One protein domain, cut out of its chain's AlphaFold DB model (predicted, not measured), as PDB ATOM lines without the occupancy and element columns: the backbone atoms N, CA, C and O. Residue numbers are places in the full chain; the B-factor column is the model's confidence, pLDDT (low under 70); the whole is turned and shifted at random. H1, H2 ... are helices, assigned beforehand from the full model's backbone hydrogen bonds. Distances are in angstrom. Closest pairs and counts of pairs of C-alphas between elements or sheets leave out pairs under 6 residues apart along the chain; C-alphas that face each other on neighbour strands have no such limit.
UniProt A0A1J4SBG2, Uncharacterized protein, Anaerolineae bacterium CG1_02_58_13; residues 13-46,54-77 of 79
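Overview. This is residues 13 to 46 and 54 to 77 of the 79 residues of an uncharacterized protein of Anaerolineae bacterium CG1_02_58_13 (UniProt A0A1J4SBG2). The model is an open, hollow frame of four helices that do not pack into a core: the longest helix, H1, is on one side, H3 is on the far side, and the middle is empty. From the end of H1 the link of residues 27 to 32 folds back beside it, H2 and residues 41 to 46 lead away along one edge of the frame, and beyond a cut the chain returns from H3 along the other edge to the short H4. The printed part has 58 residues with four named helices, in the order H1, H2, H3, H4, and no named strand; the class is all helix, with 33 residues in helices. The whole is loose, with a radius of gyration of the C-alphas of 14.8 A, and the C-alphas span 36 by 27 by 21 A.

Along the chain. H1 is residues 13 to 26, 20.0 A from first to last C-alpha, and begins with C-alpha 13 at (148.717, 131.811, 123.642). H2 is residues 33 to 40, 10.5 A long, and begins with C-alpha 33 at (139.477, 133.484, 127.223). H3 is residues 56 to 62, 10.0 A long. H4 is residues 74 to 77, four residues, and ends with C-alpha 77 at (125.839, 151.417, 129.647).

Arrangement. H1 and H2 are close but not clearly touching, with 2 pairs of C-alphas within 8 A; their closest C-alphas, those of Leu 16 and Pro 33, are 7.0 A apart. Their lines stand at a steep tilt of 53 degrees, and they run opposite ways, with centres 13.0 A apart. H3 is apart from H1 and from H2. H4 is apart from H1, H2 and H3. In H1, H2 and H3 every O i to N i+4 pair is within hydrogen-bond range; H4 is too short for such a pair, and its one O i to N i+3 pair is within range.

Size, cuts and confidence. The two C-alphas farthest apart are those of Leu 24 and Thr 54, at 38.9 A. Residues 47 to 53 are not printed, and C-alphas 46 and 54 are 15.2 A apart across this cut, which falls in the link from H2 to H3. The link from H1 to H2, 6 residues, is short, and the link from H3 to H4, 11 residues, is long. Residues 38 to 46, of which 38 to 40 belong to H2, stand free, and so do residues 69 to 77, of which 74 to 77 belong to H4. The mean pLDDT of the printed part is 72.9, and 26 residues are under 70: residues 19 to 38, residue 42 and residues 73 to 77. H3 has a mean pLDDT of 90.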
ATOM      1  N   ARG A  13     148.375 131.954 122.219       73.19
ATOM      2  CA  ARG A  13     148.717 131.811 123.642       73.19
ATOM      3  C   ARG A  13     149.433 133.042 124.198       73.19
ATOM      4  O   ARG A  13     149.173 133.421 125.330       73.19
ATOM      5  N   LEU A  14     150.297 133.675 123.401       75.00
ATOM      6  CA  LEU A  14     150.999 134.900 123.795       75.00
ATOM      7  C   LEU A  14     150.033 136.085 123.871       75.00
ATOM      8  O   LEU A  14     150.094 136.861 124.825       75.00
ATOM      9  N   ALA A  15     149.109 136.182 122.911       73.19
ATOM     10  CA  ALA A  15     148.048 137.187 122.932       73.19
ATOM     11  C   ALA A  15     147.147 137.031 124.169       73.19
ATOM     12  O   ALA A  15     146.890 138.018 124.853       73.19
ATOM     13  N   LEU A  16     146.761 135.797 124.508       70.19
ATOM     14  CA  LEU A  16     145.997 135.471 125.717       70.19
ATOM     15  C   LEU A  16     146.741 135.867 126.994       70.19
ATOM     16  O   LEU A  16     146.178 136.562 127.835       70.19
ATOM     17  N   THR A  17     148.018 135.496 127.131       70.38
ATOM     18  CA  THR A  17     148.805 135.863 128.322       70.38
ATOM     19  C   THR A  17     149.004 137.372 128.452       70.38
ATOM     20  O   THR A  17     148.968 137.905 129.558       70.38
ATOM     21  N   ALA A  18     149.173 138.080 127.331       70.50
ATOM     22  CA  ALA A  18     149.280 139.535 127.328       70.50
ATOM     23  C   ALA A  18     147.943 140.194 127.698       70.50
ATOM     24  O   ALA A  18     147.929 141.125 128.498       70.50
ATOM     25  N   ALA A  19     146.823 139.682 127.179       68.12
ATOM     26  CA  ALA A  19     145.485 140.143 127.534       68.12
ATOM     27  C   ALA A  19     145.190 139.921 129.026       68.12
ATOM     28  O   ALA A  19     144.739 140.841 129.699       68.12
ATOM     29  N   GLN A  20     145.540 138.756 129.577       67.06
ATOM     30  CA  GLN A  20     145.412 138.464 131.010       67.06
ATOM     31  C   GLN A  20     146.265 139.405 131.873       67.06
ATOM     32  O   GLN A  20     145.782 139.928 132.877       67.06
ATOM     33  N   ALA A  21     147.512 139.671 131.470       67.88
ATOM     34  CA  ALA A  21     148.385 140.616 132.165       67.88
ATOM     35  C   ALA A  21     147.835 142.054 132.129       67.88
ATOM     36  O   ALA A  21     147.894 142.762 133.136       67.88
ATOM     37  N   LEU A  22     147.258 142.475 130.999       65.94
ATOM     38  CA  LEU A  22     146.608 143.780 130.857       65.94
ATOM     39  C   LEU A  22     145.328 143.878 131.703       65.94
ATOM     40  O   LEU A  22     145.152 144.878 132.396       65.94
ATOM     41  N   SER A  23     144.489 142.840 131.733       62.16
ATOM     42  CA  SER A  23     143.286 142.780 132.581       62.16
ATOM     43  C   SER A  23     143.623 142.896 134.075       62.16
ATOM     44  O   SER A  23     142.953 143.614 134.818       62.16
ATOM     45  N   LEU A  24     144.718 142.267 134.525       64.38
ATOM     46  CA  LEU A  24     145.212 142.415 135.901       64.38
ATOM     47  C   LEU A  24     145.679 143.846 136.209       64.38
ATOM     48  O   LEU A  24     145.482 144.331 137.324       64.38
ATOM     49  N   PHE A  25     146.274 144.531 135.230       59.12
ATOM     50  CA  PHE A  25     146.785 145.892 135.392       59.12
ATOM     51  C   PHE A  25     145.670 146.950 135.404       59.12
ATOM     52  O   PHE A  25     145.762 147.933 136.138       59.12
ATOM     53  N   VAL A  26     144.597 146.739 134.634       62.91
ATOM     54  CA  VAL A  26     143.431 147.642 134.580       62.91
ATOM     55  C   VAL A  26     142.437 147.366 135.725       62.91
ATOM     56  O   VAL A  26     141.576 148.199 135.992       62.91
ATOM     57  N   ARG A  27     142.589 146.246 136.460       55.31
ATOM     58  CA  ARG A  27     141.626 145.757 137.476       55.31
ATOM     59  C   ARG A  27     140.195 145.668 136.929       55.31
ATOM     60  O   ARG A  27     139.234 145.785 137.684       55.31
ATOM     61  N   ASP A  28     140.083 145.447 135.627       53.53
ATOM     62  CA  ASP A  28     138.836 145.327 134.885       53.53
ATOM     63  C   ASP A  28     138.957 144.097 133.978       53.53
ATOM     64  O   ASP A  28     140.028 143.836 133.415       53.53
ATOM     65  N   VAL A  29     137.894 143.297 133.879       54.44
ATOM     66  CA  VAL A  29     137.892 142.084 133.047       54.44
ATOM     67  C   VAL A  29     137.727 142.540 131.604       54.44
ATOM     68  O   VAL A  29     136.619 142.667 131.100       54.44
ATOM     69  N   MET A  30     138.847 142.872 130.964       56.03
ATOM     70  CA  MET A  30     138.830 143.490 129.639       56.03
ATOM     71  C   MET A  30     138.747 142.467 128.499       56.03
ATOM     72  O   MET A  30     138.303 142.819 127.411       56.03
ATOM     73  N   LEU A  31     139.216 141.235 128.735       57.06
ATOM     74  CA  LEU A  31     139.123 140.103 127.812       57.06
ATOM     75  C   LEU A  31     139.147 138.783 128.585       57.06
ATOM     76  O   LEU A  31     140.137 138.451 129.248       57.06
ATOM     77  N   THR A  32     138.067 138.026 128.468       63.84
ATOM     78  CA  THR A  32     137.979 136.631 128.907       63.84
ATOM     79  C   THR A  32     138.558 135.691 127.836       63.84
ATOM     80  O   THR A  32     138.598 136.053 126.655       63.84
ATOM     81  N   PRO A  33     139.055 134.492 128.201       64.12
ATOM     82  CA  PRO A  33     139.477 133.484 127.223       64.12
ATOM     83  C   PRO A  33     138.412 133.217 126.150       64.12
ATOM     84  O   PRO A  33     138.738 133.094 124.971       64.12
ATOM     85  N   GLU A  34     137.142 133.234 126.547       65.44
ATOM     86  CA  GLU A  34     135.986 133.016 125.684       65.44
ATOM     87  C   GLU A  34     135.812 134.135 124.641       65.44
ATOM     88  O   GLU A  34     135.486 133.861 123.486       65.44
ATOM     89  N   GLU A  35     136.072 135.395 125.004       66.56
ATOM     90  CA  GLU A  35     136.054 136.517 124.055       66.56
ATOM     91  C   GLU A  35     137.197 136.423 123.040       66.56
ATOM     92  O   GLU A  35     137.011 136.744 121.863       66.56
ATOM     93  N   VAL A  36     138.372 135.943 123.459       69.12
ATOM     94  CA  VAL A  36     139.490 135.700 122.536       69.12
ATOM     95  C   VAL A  36     139.169 134.557 121.580       69.12
ATOM     96  O   VAL A  36     139.396 134.699 120.376       69.12
ATOM     97  N   ASP A  37     138.591 133.466 122.077       68.31
ATOM     98  CA  ASP A  37     138.144 132.355 121.239       68.31
ATOM     99  C   ASP A  37     137.058 132.809 120.245       68.31
ATOM    100  O   ASP A  37     137.117 132.462 119.062       68.31
ATOM    101  N   GLY A  38     136.124 133.667 120.671       68.25
ATOM    102  CA  GLY A  38     135.112 134.275 119.799       68.25
ATOM    103  C   GLY A  38     135.703 135.174 118.706       68.25
ATOM    104  O   GLY A  38     135.289 135.101 117.545       68.25
ATOM    105  N   LEU A  39     136.715 135.984 119.033       72.06
ATOM    106  CA  LEU A  39     137.452 136.783 118.046       72.06
ATOM    107  C   LEU A  39     138.204 135.888 117.052       72.06
ATOM    108  O   LEU A  39     138.182 136.136 115.842       72.06
ATOM    109  N   MET A  40     138.841 134.829 117.551       71.81
ATOM    110  CA  MET A  40     139.572 133.859 116.736       71.81
ATOM    111  C   MET A  40     138.669 132.987 115.863       71.81
ATOM    112  O   MET A  40     139.108 132.539 114.804       71.81
ATOM    113  N   ALA A  41     137.409 132.791 116.250       75.00
ATOM    114  CA  ALA A  41     136.419 132.066 115.460       75.00
ATOM    115  C   ALA A  41     136.040 132.783 114.147       75.00
ATOM    116  O   ALA A  41     135.277 132.243 113.346       75.00
ATOM    117  N   GLY A  42     136.576 133.983 113.892       67.31
ATOM    118  CA  GLY A  42     136.374 134.696 112.632       67.31
ATOM    119  C   GLY A  42     134.963 135.260 112.482       67.31
ATOM    120  O   GLY A  42     134.544 135.556 111.366       67.31
ATOM    121  N   LEU A  43     134.243 135.447 113.593       73.25
ATOM    122  CA  LEU A  43     132.859 135.942 113.617       73.25
ATOM    123  C   LEU A  43     132.709 137.360 113.045       73.25
ATOM    124  O   LEU A  43     131.617 137.772 112.669       73.25
ATOM    125  N   LEU A  44     133.813 138.103 112.947       75.25
ATOM    126  CA  LEU A  44     133.855 139.438 112.350       75.25
ATOM    127  C   LEU A  44     133.851 139.414 110.812       75.25
ATOM    128  O   LEU A  44     133.751 140.469 110.185       75.25
ATOM    129  N   VAL A  45     133.971 138.234 110.196       75.81
ATOM    130  CA  VAL A  45     133.940 138.057 108.742       75.81
ATOM    131  C   VAL A  45     132.615 137.409 108.355       75.81
ATOM    132  O   VAL A  45     132.421 136.205 108.516       75.81
ATOM    133  N   SER A  46     131.696 138.213 107.816       78.88
ATOM    134  CA  SER A  46     130.469 137.683 107.220       78.88
ATOM    135  C   SER A  46     130.767 137.045 105.859       78.88
ATOM    136  O   SER A  46     131.578 137.552 105.080       78.88
ATOM    137  N   THR A  54     128.788 150.977 100.672       90.00
ATOM    138  CA  THR A  54     129.735 151.775 101.449       90.00
ATOM    139  C   THR A  54     130.744 150.864 102.128       90.00
ATOM    140  O   THR A  54     130.387 150.026 102.955       90.00
ATOM    141  N   ARG A  55     132.027 151.051 101.817       88.25
ATOM    142  CA  ARG A  55     133.104 150.327 102.488       88.25
ATOM    143  C   ARG A  55     133.324 150.919 103.877       88.25
ATOM    144  O   ARG A  55     133.648 152.097 104.007       88.25
ATOM    145  N   LEU A  56     133.210 150.087 104.913       86.81
ATOM    146  CA  LEU A  56     133.363 150.517 106.309       86.81
ATOM    147  C   LEU A  56     134.704 151.229 106.563       86.81
ATOM    148  O   LEU A  56     134.738 152.232 107.264       86.81
ATOM    149  N   GLY A  57     135.797 150.738 105.971       87.38
ATOM    150  CA  GLY A  57     137.125 151.337 106.138       87.38
ATOM    151  C   GLY A  57     137.227 152.771 105.607       87.38
ATOM    152  O   GLY A  57     137.818 153.616 106.274       87.38
ATOM    153  N   ASP A  58     136.617 153.059 104.454       90.06
ATOM    154  CA  ASP A  58     136.622 154.412 103.877       90.06
ATOM    155  C   ASP A  58     135.763 155.351 104.725       90.06
ATOM    156  O   ASP A  58     136.197 156.437 105.105       90.06
ATOM    157  N   TRP A  59     134.584 154.875 105.134       92.44
ATOM    158  CA  TRP A  59     133.694 155.632 106.008       92.44
ATOM    159  C   TRP A  59     134.330 155.948 107.373       92.44
ATOM    160  O   TRP A  59     134.171 157.054 107.893       92.44
ATOM    161  N   LEU A  60     135.084 155.009 107.958       90.12
ATOM    162  CA  LEU A  60     135.806 155.230 109.216       90.12
ATOM    163  C   LEU A  60     136.906 156.286 109.071       90.12
ATOM    164  O   LEU A  60     137.091 157.089 109.984       90.12
ATOM    165  N   GLU A  61     137.617 156.316 107.942       88.00
ATOM    166  CA  GLU A  61     138.652 157.324 107.684       88.00
ATOM    167  C   GLU A  61     138.049 158.733 107.565       88.00
ATOM    168  O   GLU A  61     138.597 159.694 108.118       88.00
ATOM    169  N   GLU A  62     136.883 158.852 106.925       91.69
ATOM    170  CA  GLU A  62     136.118 160.103 106.838       91.69
ATOM    171  C   GLU A  62     135.608 160.566 108.214       91.69
ATOM    172  O   GLU A  62     135.668 161.755 108.542       91.69
ATOM    173  N   ASN A  63     135.174 159.628 109.064       90.62
ATOM    174  CA  ASN A  63     134.551 159.905 110.365       90.62
ATOM    175  C   ASN A  63     135.507 159.770 111.565       90.62
ATOM    176  O   ASN A  63     135.084 159.844 112.720       90.62
ATOM    177  N   LYS A  64     136.818 159.647 111.334       85.50
ATOM    178  CA  LYS A  64     137.836 159.421 112.383       85.50
ATOM    179  C   LYS A  64     137.884 160.470 113.498       85.50
ATOM    180  O   LYS A  64     138.500 160.246 114.534       85.50
ATOM    181  N   LYS A  65     137.323 161.660 113.261       86.38
ATOM    182  CA  LYS A  65     137.271 162.745 114.256       86.38
ATOM    183  C   LYS A  65     136.156 162.543 115.283       86.38
ATOM    184  O   LYS A  65     136.236 163.116 116.363       86.38
ATOM    185  N   THR A  66     135.126 161.774 114.945       86.31
ATOM    186  CA  THR A  66     133.937 161.557 115.780       86.31
ATOM    187  C   THR A  66     133.891 160.129 116.312       86.31
ATOM    188  O   THR A  66     133.631 159.917 117.496       86.31
ATOM    189  N   VAL A  67     134.198 159.144 115.465       86.56
ATOM    190  CA  VAL A  67     134.164 157.721 115.813       86.56
ATOM    191  C   VAL A  67     135.396 157.334 116.630       86.56
ATOM    192  O   VAL A  67     136.524 157.662 116.272       86.56
ATOM    193  N   GLY A  68     135.182 156.629 117.746       82.12
ATOM    194  CA  GLY A  68     136.258 156.167 118.633       82.12
ATOM    195  C   GLY A  68     136.921 157.268 119.470       82.12
ATOM    196  O   GLY A  68     137.898 156.996 120.161       82.12
ATOM    197  N   ALA A  69     136.399 158.501 119.437       82.81
ATOM    198  CA  ALA A  69     136.937 159.632 120.199       82.81
ATOM    199  C   ALA A  69     136.725 159.504 121.718       82.81
ATOM    200  O   ALA A  69     137.447 160.115 122.504       82.81
ATOM    201  N   LYS A  70     135.731 158.718 122.138       78.44
ATOM    202  CA  LYS A  70     135.472 158.382 123.538       78.44
ATOM    203  C   LYS A  70     135.313 156.877 123.659       78.44
ATOM    204  O   LYS A  70     134.666 156.253 122.820       78.44
ATOM    205  N   TYR A  71     135.894 156.319 124.713       74.50
ATOM    206  CA  TYR A  71     135.634 154.943 125.100       74.50
ATOM    207  C   TYR A  71     134.183 154.824 125.580       74.50
ATOM    208  O   TYR A  71     133.723 155.642 126.377       74.50
ATOM    209  N   ALA A  72     133.467 153.824 125.072       72.50
ATOM    210  CA  ALA A  72     132.131 153.475 125.524       72.50
ATOM    211  C   ALA A  72     132.219 152.118 126.227       72.50
ATOM    212  O   ALA A  72     132.430 151.101 125.573       72.50
ATOM    213  N   SER A  73     132.093 152.125 127.553       65.50
ATOM    214  CA  SER A  73     132.013 150.897 128.343       65.50
ATOM    215  C   SER A  73     130.609 150.310 128.213       65.50
ATOM    216  O   SER A  73     129.630 150.994 128.512       65.50
ATOM    217  N   GLU A  74     130.514 149.058 127.766       65.31
ATOM    218  CA  GLU A  74     129.271 148.272 127.805       65.31
ATOM    219  C   GLU A  74     128.788 148.090 129.249       65.31
ATOM    220  O   GLU A  74     127.613 148.309 129.537       65.31
ATOM    221  N   LEU A  75     129.714 147.813 130.178       65.69
ATOM    222  CA  LEU A  75     129.418 147.656 131.604       65.69
ATOM    223  C   LEU A  75     128.755 148.908 132.192       65.69
ATOM    224  O   LEU A  75     127.752 148.788 132.876       65.69
ATOM    225  N   LEU A  76     129.247 150.112 131.872       61.16
ATOM    226  CA  LEU A  76     128.630 151.365 132.341       61.16
ATOM    227  C   LEU A  76     127.340 151.747 131.593       61.16
ATOM    228  O   LEU A  76     126.655 152.680 132.009       61.16
ATOM    229  N   ARG A  77     127.042 151.119 130.448       60.91
ATOM    230  CA  ARG A  77     125.839 151.417 129.647       60.91
ATOM    231  C   ARG A  77     124.657 150.519 129.990       60.91
ATOM    232  O   ARG A  77     123.523 150.959 129.810       60.91
TER     233      ARG A  77